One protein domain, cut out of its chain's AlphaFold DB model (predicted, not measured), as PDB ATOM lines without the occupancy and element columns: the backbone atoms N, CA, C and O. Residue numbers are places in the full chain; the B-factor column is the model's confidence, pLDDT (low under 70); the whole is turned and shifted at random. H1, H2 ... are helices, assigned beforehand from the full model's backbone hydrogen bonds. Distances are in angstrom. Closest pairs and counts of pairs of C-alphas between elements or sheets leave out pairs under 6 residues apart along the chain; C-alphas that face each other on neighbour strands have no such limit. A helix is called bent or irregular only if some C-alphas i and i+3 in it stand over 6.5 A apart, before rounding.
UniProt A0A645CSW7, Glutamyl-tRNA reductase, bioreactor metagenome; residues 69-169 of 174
ATOM      1  N   VAL A  69     -22.960 -81.382 -25.067       76.88
ATOM      2  CA  VAL A  69     -23.036 -80.539 -26.275       76.88
ATOM      3  C   VAL A  69     -23.264 -79.066 -25.921       76.88
ATOM      4  O   VAL A  69     -22.527 -78.214 -26.413       76.88
ATOM      5  N   GLU A  70     -24.202 -78.755 -25.022       83.06
ATOM      6  CA  GLU A  70     -24.469 -77.371 -24.595       83.06
ATOM      7  C   GLU A  70     -23.256 -76.751 -23.881       83.06
ATOM      8  O   GLU A  70     -22.836 -75.642 -24.209       83.06
ATOM      9  N   SER A  71     -22.615 -77.503 -22.983       86.75
ATOM     10  CA  SER A  71     -21.385 -77.082 -22.300       86.75
ATOM     11  C   SER A  71     -20.231 -76.824 -23.274       86.75
ATOM     12  O   SER A  71     -19.485 -75.861 -23.105       86.75
ATOM     13  N   LEU A  72     -20.085 -77.649 -24.317       87.62
ATOM     14  CA  LEU A  72     -19.081 -77.462 -25.367       87.62
ATOM     15  C   LEU A  72     -19.390 -76.247 -26.245       87.62
ATOM     16  O   LEU A  72     -18.467 -75.522 -26.611       87.62
ATOM     17  N   HIS A  73     -20.660 -76.011 -26.576       89.94
ATOM     18  CA  HIS A  73     -21.071 -74.793 -27.273       89.94
ATOM     19  C   HIS A  73     -20.746 -73.558 -26.441       89.94
ATOM     20  O   HIS A  73     -20.070 -72.660 -26.936       89.94
ATOM     21  N   ARG A  74     -21.110 -73.557 -25.154       92.31
ATOM     22  CA  ARG A  74     -20.817 -72.435 -24.265       92.31
ATOM     23  C   ARG A  74     -19.318 -72.196 -24.094       92.31
ATOM     24  O   ARG A  74     -18.876 -71.053 -24.067       92.31
ATOM     25  N   ALA A  75     -18.527 -73.263 -24.003       93.94
ATOM     26  CA  ALA A  75     -17.074 -73.159 -23.942       93.94
ATOM     27  C   ALA A  75     -16.485 -72.540 -25.220       93.94
ATOM     28  O   ALA A  75     -15.575 -71.722 -25.127       93.94
ATOM     29  N   ARG A  76     -17.008 -72.896 -26.401       94.88
ATOM     30  CA  ARG A  76     -16.576 -72.310 -27.680       94.88
ATOM     31  C   ARG A  76     -16.922 -70.828 -27.770       94.88
ATOM     32  O   ARG A  76     -16.038 -70.055 -28.097       94.88
ATOM     33  N   GLU A  77     -18.132 -70.429 -27.378       96.81
ATOM     34  CA  GLU A  77     -18.523 -69.010 -27.334       96.81
ATOM     35  C   GLU A  77     -17.571 -68.174 -26.465       96.81
ATOM     36  O   GLU A  77     -17.137 -67.102 -26.874       96.81
ATOM     37  N   LEU A  78     -17.201 -68.686 -25.283       97.62
ATOM     38  CA  LEU A  78     -16.239 -68.018 -24.400       97.62
ATOM     39  C   LEU A  78     -14.841 -67.917 -25.024       97.62
ATOM     40  O   LEU A  78     -14.139 -66.931 -24.807       97.62
ATOM     41  N   ILE A  79     -14.417 -68.945 -25.764       97.81
ATOM     42  CA  ILE A  79     -13.132 -68.936 -26.471       97.81
ATOM     43  C   ILE A  79     -13.163 -67.910 -27.602       97.81
ATOM     44  O   ILE A  79     -12.213 -67.144 -27.721       97.81
ATOM     45  N   ASP A  80     -14.233 -67.867 -28.393       97.75
ATOM     46  CA  ASP A  80     -14.369 -66.934 -29.510       97.75
ATOM     47  C   ASP A  80     -14.346 -65.479 -29.010       97.75
ATOM     48  O   ASP A  80     -13.567 -64.671 -29.514       97.75
ATOM     49  N   GLU A  81     -15.085 -65.169 -27.937       97.56
ATOM     50  CA  GLU A  81     -15.044 -63.856 -27.275       97.56
ATOM     51  C   GLU A  81     -13.626 -63.506 -26.792       97.56
ATOM     52  O   GLU A  81     -13.115 -62.416 -27.056       97.56
ATOM     53  N   ALA A  82     -12.944 -64.446 -26.130       97.25
ATOM     54  CA  ALA A  82     -11.585 -64.228 -25.641       97.25
ATOM     55  C   ALA A  82     -10.569 -64.027 -26.779       97.25
ATOM     56  O   ALA A  82      -9.637 -63.228 -26.644       97.25
ATOM     57  N   VAL A  83     -10.729 -64.744 -27.894       97.88
ATOM     58  CA  VAL A  83      -9.890 -64.595 -29.089       97.88
ATOM     59  C   VAL A  83     -10.121 -63.231 -29.729       97.88
ATOM     60  O   VAL A  83      -9.150 -62.550 -30.058       97.88
ATOM     61  N   ASP A  84     -11.371 -62.792 -29.850       95.88
ATOM     62  CA  ASP A  84     -11.692 -61.470 -30.383       95.88
ATOM     63  C   ASP A  84     -11.097 -60.354 -29.514       95.88
ATOM     64  O   ASP A  84     -10.456 -59.438 -30.037       95.88
ATOM     65  N   ASP A  85     -11.232 -60.444 -28.191       94.69
ATOM     66  CA  ASP A  85     -10.631 -59.506 -27.235       94.69
ATOM     67  C   ASP A  85      -9.102 -59.465 -27.336       94.69
ATOM     68  O   ASP A  85      -8.490 -58.386 -27.356       94.69
ATOM     69  N   TYR A  86      -8.479 -60.639 -27.453       95.62
ATOM     70  CA  TYR A  86      -7.041 -60.760 -27.653       95.62
ATOM     71  C   TYR A  86      -6.602 -60.086 -28.956       95.62
ATOM     72  O   TYR A  86      -5.700 -59.248 -28.942       95.62
ATOM     73  N   LEU A  87      -7.275 -60.373 -30.073       95.38
ATOM     74  CA  LEU A  87      -6.942 -59.795 -31.372       95.38
ATOM     75  C   LEU A  87      -7.180 -58.280 -31.412       95.38
ATOM     76  O   LEU A  87      -6.392 -57.560 -32.026       95.38
ATOM     77  N   ARG A  88      -8.225 -57.754 -30.753       92.50
ATOM     78  CA  ARG A  88      -8.420 -56.295 -30.610       92.50
ATOM     79  C   ARG A  88      -7.286 -55.650 -29.815       92.50
ATOM     80  O   ARG A  88      -6.829 -54.564 -30.171       92.50
ATOM     81  N   THR A  89      -6.822 -56.307 -28.756       92.19
ATOM     82  CA  THR A  89      -5.686 -55.823 -27.960       92.19
ATOM     83  C   THR A  89      -4.393 -55.852 -28.769       92.19
ATOM     84  O   THR A  89      -3.632 -54.890 -28.740       92.19
ATOM     85  N   GLU A  90      -4.161 -56.921 -29.530       95.06
ATOM     86  CA  GLU A  90      -2.966 -57.065 -30.359       95.06
ATOM     87  C   GLU A  90      -2.924 -56.024 -31.482       95.06
ATOM     88  O   GLU A  90      -1.900 -55.374 -31.680       95.06
ATOM     89  N   ARG A  91      -4.058 -55.767 -32.151       93.81
ATOM     90  CA  ARG A  91      -4.158 -54.690 -33.150       93.81
ATOM     91  C   ARG A  91      -3.876 -53.319 -32.547       93.81
ATOM     92  O   ARG A  91      -3.145 -52.547 -33.150       93.81
ATOM     93  N   ALA A  92      -4.380 -53.028 -31.346       93.81
ATOM     94  CA  ALA A  92      -4.121 -51.747 -30.685       93.81
ATOM     95  C   ALA A  92      -2.620 -51.472 -30.465       93.81
ATOM     96  O   ALA A  92      -2.209 -50.317 -30.541       93.81
ATOM     97  N   ARG A  93      -1.795 -52.510 -30.247       94.62
ATOM     98  CA  ARG A  93      -0.334 -52.366 -30.081       94.62
ATOM     99  C   ARG A  93       0.372 -51.871 -31.339       94.62
ATOM    100  O   ARG A  93       1.438 -51.277 -31.235       94.62
ATOM    101  N   LEU A  94      -0.221 -52.052 -32.521       95.19
ATOM    102  CA  LEU A  94       0.328 -51.490 -33.758       95.19
ATOM    103  C   LEU A  94       0.419 -49.956 -33.691       95.19
ATOM    104  O   LEU A  94       1.241 -49.364 -34.379       95.19
ATOM    105  N   ALA A  95      -0.382 -49.308 -32.836       96.25
ATOM    106  CA  ALA A  95      -0.332 -47.868 -32.614       96.25
ATOM    107  C   ALA A  95       0.822 -47.400 -31.708       96.25
ATOM    108  O   ALA A  95       1.022 -46.188 -31.589       96.25
ATOM    109  N   ASP A  96       1.568 -48.301 -31.059       96.06
ATOM    110  CA  ASP A  96       2.608 -47.941 -30.085       96.06
ATOM    111  C   ASP A  96       3.647 -46.947 -30.651       96.06
ATOM    112  O   ASP A  96       3.908 -45.943 -29.976       96.06
ATOM    113  N   PRO A  97       4.183 -47.113 -31.882       96.00
ATOM    114  CA  PRO A  97       5.102 -46.136 -32.473       96.00
ATOM    115  C   PRO A  97       4.483 -44.739 -32.605       96.00
ATOM    116  O   PRO A  97       5.099 -43.742 -32.222       96.00
ATOM    117  N   ALA A  98       3.228 -44.651 -33.057       95.94
ATOM    118  CA  ALA A  98       2.523 -43.378 -33.198       95.94
ATOM    119  C   ALA A  98       2.269 -42.713 -31.833       95.94
ATOM    120  O   ALA A  98       2.458 -41.506 -31.672       95.94
ATOM    121  N   ILE A  99       1.891 -43.499 -30.821       96.25
ATOM    122  CA  ILE A  99       1.692 -43.016 -29.449       96.25
ATOM    123  C   ILE A  99       3.004 -42.474 -28.874       96.25
ATOM    124  O   ILE A  99       3.012 -41.413 -28.241       96.25
ATOM    125  N   LEU A 100       4.115 -43.185 -29.084       96.62
ATOM    126  CA  LEU A 100       5.437 -42.752 -28.642       96.62
ATOM    127  C   LEU A 100       5.861 -41.453 -29.330       96.62
ATOM    128  O   LEU A 100       6.309 -40.539 -28.637       96.62
ATOM    129  N   ALA A 101       5.648 -41.331 -30.641       96.12
ATOM    130  CA  ALA A 101       5.980 -40.131 -31.404       96.12
ATOM    131  C   ALA A 101       5.210 -38.895 -30.897       96.12
ATOM    132  O   ALA A 101       5.808 -37.860 -30.589       96.12
ATOM    133  N   VAL A 102       3.895 -39.022 -30.677       95.62
ATOM    134  CA  VAL A 102       3.067 -37.936 -30.117       95.62
ATOM    135  C   VAL A 102       3.513 -37.554 -28.704       95.62
ATOM    136  O   VAL A 102       3.604 -36.370 -28.369       95.62
ATOM    137  N   ARG A 103       3.822 -38.543 -27.859       95.94
ATOM    138  CA  ARG A 103       4.321 -38.292 -26.500       95.94
ATOM    139  C   ARG A 103       5.671 -37.589 -26.514       95.94
ATOM    140  O   ARG A 103       5.864 -36.673 -25.717       95.94
ATOM    141  N   ALA A 104       6.588 -38.005 -27.383       95.69
ATOM    142  CA  ALA A 104       7.896 -37.381 -27.528       95.69
ATOM    143  C   ALA A 104       7.752 -35.907 -27.927       95.69
ATOM    144  O   ALA A 104       8.284 -35.041 -27.233       95.69
ATOM    145  N   TYR A 105       6.937 -35.624 -28.948       95.81
ATOM    146  CA  TYR A 105       6.654 -34.266 -29.413       95.81
ATOM    147  C   TYR A 105       6.107 -33.360 -28.297       95.81
ATOM    148  O   TYR A 105       6.662 -32.297 -28.012       95.81
ATOM    149  N   VAL A 106       5.057 -33.793 -27.590       95.81
ATOM    150  CA  VAL A 106       4.462 -32.991 -26.503       95.81
ATOM    151  C   VAL A 106       5.443 -32.798 -25.345       95.81
ATOM    152  O   VAL A 106       5.543 -31.703 -24.791       95.81
ATOM    153  N   ASN A 107       6.188 -33.841 -24.972       94.69
ATOM    154  CA  ASN A 107       7.165 -33.746 -23.890       94.69
ATOM    155  C   ASN A 107       8.316 -32.797 -24.230       94.69
ATOM    156  O   ASN A 107       8.798 -32.113 -23.331       94.69
ATOM    157  N   GLN A 108       8.728 -32.717 -25.497       95.62
ATOM    158  CA  GLN A 108       9.741 -31.762 -25.944       95.62
ATOM    159  C   GLN A 108       9.270 -30.313 -25.753       95.62
ATOM    160  O   GLN A 108      10.018 -29.495 -25.220       95.62
ATOM    161  N   ILE A 109       8.016 -30.008 -26.105       95.56
ATOM    162  CA  ILE A 109       7.420 -28.677 -25.893       95.56
ATOM    163  C   ILE A 109       7.367 -28.342 -24.398       95.56
ATOM    164  O   ILE A 109       7.766 -27.260 -23.974       95.56
ATOM    165  N   VAL A 110       6.903 -29.289 -23.578       95.69
ATOM    166  CA  VAL A 110       6.811 -29.107 -22.122       95.69
ATOM    167  C   VAL A 110       8.188 -28.898 -21.496       95.69
ATOM    168  O   VAL A 110       8.328 -28.044 -20.623       95.69
ATOM    169  N   ALA A 111       9.195 -29.664 -21.921       94.31
ATOM    170  CA  ALA A 111      10.566 -29.515 -21.446       94.31
ATOM    171  C   ALA A 111      11.114 -28.121 -21.773       94.31
ATOM    172  O   ALA A 111      11.604 -27.444 -20.873       94.31
ATOM    173  N   HIS A 112      10.927 -27.658 -23.012       95.31
ATOM    174  CA  HIS A 112      11.356 -26.326 -23.437       95.31
ATOM    175  C   HIS A 112      10.749 -25.208 -22.574       95.31
ATOM    176  O   HIS A 112      11.459 -24.305 -22.131       95.31
ATOM    177  N   GLU A 113       9.452 -25.294 -22.271       94.50
ATOM    178  CA  GLU A 113       8.774 -24.289 -21.446       94.50
ATOM    179  C   GLU A 113       9.253 -24.314 -19.984       94.50
ATOM    180  O   GLU A 113       9.454 -23.270 -19.360       94.50
ATOM    181  N   ILE A 114       9.492 -25.506 -19.429       93.25
ATOM    182  CA  ILE A 114      10.059 -25.643 -18.081       93.25
ATOM    183  C   ILE A 114      11.458 -25.028 -18.022       93.25
ATOM    184  O   ILE A 114      11.772 -24.338 -17.049       93.25
ATOM    185  N   ASP A 115      12.292 -25.274 -19.030       94.25
ATOM    186  CA  ASP A 115      13.657 -24.755 -19.085       94.25
ATOM    187  C   ASP A 115      13.660 -23.223 -19.189       94.25
ATOM    188  O   ASP A 115      14.413 -22.560 -18.474       94.25
ATOM    189  N   SER A 116      12.743 -22.651 -19.979       92.06
ATOM    190  CA  SER A 116      12.543 -21.199 -20.101       92.06
ATOM    191  C   SER A 116      12.246 -20.531 -18.751       92.06
ATOM    192  O   SER A 116      12.896 -19.547 -18.376       92.06
ATOM    193  N   VAL A 117      11.321 -21.103 -17.970       92.75
ATOM    194  CA  VAL A 117      10.978 -20.598 -16.628       92.75
ATOM    195  C   VAL A 117      12.105 -20.848 -15.632       92.75
ATOM    196  O   VAL A 117      12.388 -19.992 -14.799       92.75
ATOM    197  N   THR A 118      12.789 -21.990 -15.723       91.62
ATOM    198  CA  THR A 118      13.914 -22.319 -14.831       91.62
ATOM    199  C   THR A 118      15.080 -21.340 -15.007       91.62
ATOM    200  O   THR A 118      15.782 -21.053 -14.041       91.62
ATOM    201  N   ALA A 119      15.269 -20.791 -16.209       92.12
ATOM    202  CA  ALA A 119      16.314 -19.811 -16.486       92.12
ATOM    203  C   ALA A 119      16.049 -18.415 -15.881       92.12
ATOM    204  O   ALA A 119      17.003 -17.672 -15.656       92.12
ATOM    205  N   HIS A 120      14.787 -18.051 -15.613       89.50
ATOM    206  CA  HIS A 120      14.403 -16.681 -15.225       89.50
ATOM    207  C   HIS A 120      13.621 -16.577 -13.903       89.50
ATOM    208  O   HIS A 120      13.480 -15.477 -13.372       89.50
ATOM    209  N   GLY A 121      13.093 -17.686 -13.383       88.19
ATOM    210  CA  GLY A 121      12.242 -17.739 -12.195       88.19
ATOM    211  C   GLY A 121      12.901 -18.399 -10.988       88.19
ATOM    212  O   GLY A 121      13.983 -18.984 -11.062       88.19
ATOM    213  N   SER A 122      12.221 -18.326  -9.846       93.12
ATOM    214  CA  SER A 122      12.647 -19.027  -8.635       93.12
ATOM    215  C   SER A 122      12.459 -20.554  -8.757       93.12
ATOM    216  O   SER A 122      11.603 -21.027  -9.515       93.12
ATOM    217  N   PRO A 123      13.204 -21.367  -7.978       91.56
ATOM    218  CA  PRO A 123      13.031 -22.822  -7.971       91.56
ATOM    219  C   PRO A 123      11.596 -23.286  -7.660       91.56
ATOM    220  O   PRO A 123      11.127 -24.269  -8.242       91.56
ATOM    221  N   ASP A 124      10.891 -22.569  -6.780       93.75
ATOM    222  CA  ASP A 124       9.515 -22.887  -6.382       93.75
ATOM    223  C   ASP A 124       8.513 -22.605  -7.511       93.75
ATOM    224  O   ASP A 124       7.637 -23.432  -7.789       93.75
ATOM    225  N   GLU A 125       8.682 -21.492  -8.231       92.12
ATOM    226  CA  GLU A 125       7.884 -21.170  -9.420       92.12
ATOM    227  C   GLU A 125       8.106 -22.206 -10.526       92.12
ATOM    228  O   GLU A 125       7.142 -22.762 -11.061       92.12
ATOM    229  N   ALA A 126       9.364 -22.559 -10.808       92.88
ATOM    230  CA  ALA A 126       9.698 -23.588 -11.789       92.88
ATOM    231  C   ALA A 126       9.093 -24.958 -11.416       92.88
ATOM    232  O   ALA A 126       8.597 -25.694 -12.277       92.88
ATOM    233  N   ALA A 127       9.074 -25.313 -10.127       93.81
ATOM    234  CA  ALA A 127       8.441 -26.538  -9.643       93.81
ATOM    235  C   ALA A 127       6.909 -26.523  -9.793       93.81
ATOM    236  O   ALA A 127       6.317 -27.543 -10.174       93.81
ATOM    237  N   ALA A 128       6.261 -25.386  -9.523       94.81
ATOM    238  CA  ALA A 128       4.823 -25.214  -9.705       94.81
ATOM    239  C   ALA A 128       4.425 -25.311 -11.188       94.81
ATOM    240  O   ALA A 128       3.511 -26.074 -11.530       94.81
ATOM    241  N   VAL A 129       5.160 -24.626 -12.070       94.25
ATOM    242  CA  VAL A 129       4.954 -24.659 -13.526       94.25
ATOM    243  C   VAL A 129       5.145 -26.069 -14.070       94.25
ATOM    244  O   VAL A 129       4.238 -26.598 -14.712       94.25
ATOM    245  N   ARG A 130       6.248 -26.748 -13.722       94.94
ATOM    246  CA  ARG A 130       6.500 -28.144 -14.117       94.94
ATOM    247  C   ARG A 130       5.336 -29.063 -13.761       94.94
ATOM    248  O   ARG A 130       4.914 -29.886 -14.573       94.94
ATOM    249  N   ARG A 131       4.801 -28.946 -12.542       96.19
ATOM    250  CA  ARG A 131       3.663 -29.762 -12.096       96.19
ATOM    251  C   ARG A 131       2.399 -29.449 -12.897       96.19
ATOM    252  O   ARG A 131       1.657 -30.368 -13.235       96.19
ATOM    253  N   SER A 132       2.154 -28.174 -13.190       97.06
ATOM    254  CA  SER A 132       1.007 -27.740 -13.987       97.06
ATOM    255  C   SER A 132       1.090 -28.250 -15.427       97.06
ATOM    256  O   SER A 132       0.175 -28.937 -15.879       97.06
ATOM    257  N   LEU A 133       2.221 -28.033 -16.102       96.38
ATOM    258  CA  LEU A 133       2.428 -28.449 -17.490       96.38
ATOM    259  C   LEU A 133       2.362 -29.966 -17.655       96.38
ATOM    260  O   LEU A 133       1.733 -30.440 -18.593       96.38
ATOM    261  N   ARG A 134       2.904 -30.751 -16.713       94.06
ATOM    262  CA  ARG A 134       2.759 -32.220 -16.753       94.06
ATOM    263  C   ARG A 134       1.300 -32.666 -16.642       94.06
ATOM    264  O   ARG A 134       0.913 -33.626 -17.300       94.06
ATOM    265  N   ARG A 135       0.477 -31.985 -15.835       96.12
ATOM    266  CA  ARG A 135      -0.964 -32.279 -15.759       96.12
ATOM    267  C   ARG A 135      -1.670 -31.960 -17.072       96.12
ATOM    268  O   ARG A 135      -2.451 -32.783 -17.537       96.12
ATOM    269  N   VAL A 136      -1.362 -30.812 -17.674       97.06
ATOM    270  CA  VAL A 136      -1.913 -30.423 -18.980       97.06
ATOM    271  C   VAL A 136      -1.487 -31.413 -20.061       97.06
ATOM    272  O   VAL A 136      -2.341 -31.919 -20.777       97.06
ATOM    273  N   ALA A 137      -0.204 -31.769 -20.124       95.62
ATOM    274  CA  ALA A 137       0.317 -32.744 -21.075       95.62
ATOM    275  C   ALA A 137      -0.395 -34.094 -20.950       95.62
ATOM    276  O   ALA A 137      -0.848 -34.638 -21.950       95.62
ATOM    277  N   ASN A 138      -0.574 -34.605 -19.728       94.62
ATOM    278  CA  ASN A 138      -1.311 -35.851 -19.502       94.62
ATOM    279  C   ASN A 138      -2.768 -35.762 -19.982       94.62
ATOM    280  O   ASN A 138      -3.265 -36.710 -20.588       94.62
ATOM    281  N   ALA A 139      -3.446 -34.637 -19.732       95.56
ATOM    282  CA  ALA A 139      -4.818 -34.423 -20.187       95.56
ATOM    283  C   ALA A 139      -4.909 -34.352 -21.721       95.56
ATOM    284  O   ALA A 139      -5.779 -34.984 -22.316       95.56
ATOM    285  N   VAL A 140      -3.976 -33.640 -22.362       94.50
ATOM    286  CA  VAL A 140      -3.896 -33.514 -23.824       94.50
ATOM    287  C   VAL A 140      -3.557 -34.851 -24.478       94.50
ATOM    288  O   VAL A 140      -4.159 -35.189 -25.488       94.50
ATOM    289  N   LEU A 141      -2.641 -35.635 -23.902       95.88
ATOM    290  CA  LEU A 141      -2.161 -36.901 -24.467       95.88
ATOM    291  C   LEU A 141      -3.143 -38.064 -24.311       95.88
ATOM    292  O   LEU A 141      -3.007 -39.061 -25.025       95.88
ATOM    293  N   HIS A 142      -4.126 -37.962 -23.414       96.06
ATOM    294  CA  HIS A 142      -5.101 -39.031 -23.212       96.06
ATOM    295  C   HIS A 142      -5.870 -39.337 -24.502       96.06
ATOM    296  O   HIS A 142      -5.871 -40.481 -24.957       96.06
ATOM    297  N   GLN A 143      -6.459 -38.316 -25.129       95.38
ATOM    298  CA  GLN A 143      -7.309 -38.536 -26.296       95.38
ATOM    299  C   GLN A 143      -6.531 -39.011 -27.542       95.38
ATOM    300  O   GLN A 143      -6.950 -39.994 -28.144       95.38
ATOM    301  N   PRO A 144      -5.378 -38.429 -27.923       94.50
ATOM    302  CA  PRO A 144      -4.552 -38.958 -29.008       94.50
ATOM    303  C   PRO A 144      -4.114 -40.406 -28.777       94.50
ATOM    304  O   PRO A 144      -4.113 -41.184 -29.722       94.50
ATOM    305  N   THR A 145      -3.807 -40.795 -27.532       95.50
ATOM    306  CA  THR A 145      -3.446 -42.187 -27.207       95.50
ATOM    307  C   THR A 145      -4.617 -43.136 -27.483       95.50
ATOM    308  O   THR A 145      -4.443 -44.158 -28.142       95.50
ATOM    309  N   VAL A 146      -5.819 -42.789 -27.010       96.00
ATOM    310  CA  VAL A 146      -7.025 -43.607 -27.219       96.00
ATOM    311  C   VAL A 146      -7.406 -43.663 -28.700       96.00
ATOM    312  O   VAL A 146      -7.737 -44.730 -29.207       96.00
ATOM    313  N   ARG A 147      -7.313 -42.537 -29.416       95.88
ATOM    314  CA  ARG A 147      -7.611 -42.465 -30.855       95.88
ATOM    315  C   ARG A 147      -6.622 -43.256 -31.704       95.88
ATOM    316  O   ARG A 147      -7.064 -43.893 -32.650       95.88
ATOM    317  N   ALA A 148      -5.337 -43.256 -31.356       96.00
ATOM    318  CA  ALA A 148      -4.334 -44.060 -32.050       96.00
ATOM    319  C   ALA A 148      -4.630 -45.562 -31.902       96.00
ATOM    320  O   ALA A 148      -4.659 -46.288 -32.892       96.00
ATOM    321  N   ALA A 149      -4.924 -46.012 -30.676       95.69
ATOM    322  CA  ALA A 149      -5.290 -47.400 -30.404       95.69
ATOM    323  C   ALA A 149      -6.576 -47.819 -31.137       95.69
ATOM    324  O   ALA A 149      -6.611 -48.894 -31.731       95.69
ATOM    325  N   ALA A 150      -7.603 -46.962 -31.139       95.69
ATOM    326  CA  ALA A 150      -8.844 -47.203 -31.876       95.69
ATOM    327  C   ALA A 150      -8.599 -47.286 -33.391       95.69
ATOM    328  O   ALA A 150      -9.008 -48.253 -34.019       95.69
ATOM    329  N   ALA A 151      -7.834 -46.350 -33.964       96.38
ATOM    330  CA  ALA A 151      -7.492 -46.380 -35.386       96.38
ATOM    331  C   ALA A 151      -6.755 -47.671 -35.778       96.38
ATOM    332  O   ALA A 151      -6.995 -48.226 -36.843       96.38
ATOM    333  N   ALA A 152      -5.889 -48.201 -34.911       96.25
ATOM    334  CA  ALA A 152      -5.244 -49.487 -35.161       96.25
ATOM    335  C   ALA A 152      -6.202 -50.684 -35.070       96.25
ATOM    336  O   ALA A 152      -6.054 -51.645 -35.825       96.25
ATOM    337  N   GLN A 153      -7.204 -50.629 -34.190       95.06
ATOM    338  CA  GLN A 153      -8.260 -51.641 -34.110       95.06
ATOM    339  C   GLN A 153      -9.174 -51.627 -35.338       95.06
ATOM    340  O   GLN A 153      -9.528 -52.702 -35.826       95.06
ATOM    341  N   ASP A 154      -9.491 -50.437 -35.846       94.44
ATOM    342  CA  ASP A 154     -10.380 -50.220 -36.993       94.44
ATOM    343  C   ASP A 154      -9.667 -50.419 -38.348       94.44
ATOM    344  O   ASP A 154     -10.318 -50.546 -39.381       94.44
ATOM    345  N   GLY A 155      -8.331 -50.522 -38.350       94.00
ATOM    346  CA  GLY A 155      -7.516 -50.686 -39.562       94.00
ATOM    347  C   GLY A 155      -7.096 -49.370 -40.230       94.00
ATOM    348  O   GLY A 155      -6.421 -49.394 -41.258       94.00
ATOM    349  N   ASP A 156      -7.404 -48.235 -39.610       95.94
ATOM    350  CA  ASP A 156      -7.198 -46.875 -40.123       95.94
ATOM    351  C   ASP A 156      -5.914 -46.203 -39.589       95.94
ATOM    352  O   ASP A 156      -5.727 -44.987 -39.683       95.94
ATOM    353  N   LEU A 157      -4.977 -46.975 -39.026       95.69
ATOM    354  CA  LEU A 157      -3.733 -46.437 -38.450       95.69
ATOM    355  C   LEU A 157      -2.893 -45.634 -39.466       95.69
ATOM    356  O   LEU A 157      -2.234 -44.658 -39.098       95.69
ATOM    357  N   GLY A 158      -2.935 -46.005 -40.748       95.25
ATOM    358  CA  GLY A 158      -2.266 -45.263 -41.824       95.25
ATOM    359  C   GLY A 158      -2.828 -43.850 -42.030       95.25
ATOM    360  O   GLY A 158      -2.079 -42.901 -42.266       95.25
ATOM    361  N   GLU A 159      -4.145 -43.677 -41.885       96.19
ATOM    362  CA  GLU A 159      -4.774 -42.356 -41.946       96.19
ATOM    363  C   GLU A 159      -4.398 -41.523 -40.719       96.19
ATOM    364  O   GLU A 159      -4.027 -40.354 -40.849       96.19
ATOM    365  N   PHE A 160      -4.422 -42.140 -39.533       95.88
ATOM    366  CA  PHE A 160      -4.036 -41.479 -38.290       95.88
ATOM    367  C   PHE A 160      -2.590 -40.960 -38.335       95.88
ATOM    368  O   PHE A 160      -2.342 -39.796 -38.026       95.88
ATOM    369  N   THR A 161      -1.640 -41.792 -38.766       95.94
ATOM    370  CA  THR A 161      -0.223 -41.402 -38.908       95.94
ATOM    371  C   THR A 161      -0.034 -40.302 -39.953       95.94
ATOM    372  O   THR A 161       0.628 -39.305 -39.672       95.94
ATOM    373  N   SER A 162      -0.720 -40.389 -41.097       96.38
ATOM    374  CA  SER A 162      -0.722 -39.318 -42.105       96.38
ATOM    375  C   SER A 162      -1.271 -37.990 -41.561       96.38
ATOM    376  O   SER A 162      -0.812 -36.912 -41.936       96.38
ATOM    377  N   ALA A 163      -2.284 -38.035 -40.692       95.75
ATOM    378  CA  ALA A 163      -2.831 -36.841 -40.053       95.75
ATOM    379  C   ALA A 163      -1.856 -36.234 -39.032       95.75
ATOM    380  O   ALA A 163      -1.749 -35.008 -38.961       95.75
ATOM    381  N   LEU A 164      -1.122 -37.062 -38.280       95.25
ATOM    382  CA  LEU A 164      -0.081 -36.589 -37.361       95.25
ATOM    383  C   LEU A 164       1.020 -35.818 -38.094       95.25
ATOM    384  O   LEU A 164       1.389 -34.726 -37.657       95.25
ATOM    385  N   GLU A 165       1.486 -36.341 -39.225       95.31
ATOM    386  CA  GLU A 165       2.486 -35.674 -40.057       95.31
ATOM    387  C   GLU A 165       1.956 -34.330 -40.582       95.31
ATOM    388  O   GLU A 165       2.597 -33.293 -40.428       95.31
ATOM    389  N   ARG A 166       0.731 -34.296 -41.122       96.06
ATOM    390  CA  ARG A 166       0.155 -33.069 -41.705       96.06
ATOM    391  C   ARG A 166      -0.147 -31.974 -40.683       96.06
ATOM    392  O   ARG A 166      -0.026 -30.797 -41.009       96.06
ATOM    393  N   VAL A 167      -0.616 -32.343 -39.491       94.75
ATOM    394  CA  VAL A 167      -1.081 -31.374 -38.482       94.75
ATOM    395  C   VAL A 167       0.051 -30.938 -37.558       94.75
ATOM    396  O   VAL A 167       0.106 -29.770 -37.174       94.75
ATOM    397  N   PHE A 168       0.944 -31.859 -37.196       92.88
ATOM    398  CA  PHE A 168       1.982 -31.621 -36.194       92.88
ATOM    399  C   PHE A 168       3.409 -31.788 -36.727       92.88
ATOM    400  O   PHE A 168       4.348 -31.485 -35.995       92.88
ATOM    401  N   GLY A 169       3.596 -32.254 -37.966       93.94
ATOM    402  CA  GLY A 169       4.926 -32.564 -38.503       93.94
ATOM    403  C   GLY A 169       5.580 -33.764 -37.820       93.94
ATOM    404  O   GLY A 169       6.803 -33.830 -37.751       93.94
TER     405      GLY A 169
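What this domain is: This is residues 69 to 169 of the 174 residues of the protein "Glutamyl-tRNA reductase" of bioreactor metagenome (UniProt A0A645CSW7). H2 and the bent H3 make a long helical hairpin; where H3 ends, short H4 folds back on it and H1 reaches away as an arm, residues 69 to 86 standing free. The 101 printed residues, all helix in class, hold H1 to H4 in chain order. The whole is extended, radius of gyration of the C-alphas 20.5 A, spanning 75 by 31 by 14 A.

How they stand to each other: Find H1 at residues 69 to 93; it meets H2, residues 96 to 120, only through their link. H3, residues 123 to 154, was assigned as one helix by its hydrogen bonds but is bent: C-alphas 140 and 143 are 6.6 A apart, between arms H3a, 123 to 140, and H3b, 143 to 154. H2 and H3a form a hairpin, closest C-alphas Thr 118 and Ala 126, 5.4 A. Residues 88 to 93 of H1 alone touch H3b at a steep tilt of 54 degrees, closest C-alphas Ala 92 and Ala 149, 4.5 A. H3b and H4, residues 157 to 168, form a hairpin, closest C-alphas Ala 151 and Leu 157, 4.8 A. H2, H3b and H4 are an up-and-down bundle, each running against the one before. Every O i to N i+4 pair is within hydrogen-bond range in H1, H3a, H3b and H4, and 20 of 21 in H2.

Where its parts are: From C-alpha 69 at (-23.036, -80.539, -26.275) H1 runs 36.4 A; H2 runs 36.6 A, H3a 25.5 A, H3b 16.1 A, and H4 16.0 A to C-alpha 168 at (1.982, -31.621, -36.194).

The domain as a whole: The C-alphas farthest apart, Val 69 and His 120, are 74.8 A apart. The printed part has no cut, its three links are tight, and no printed residue is under 70 in pLDDT.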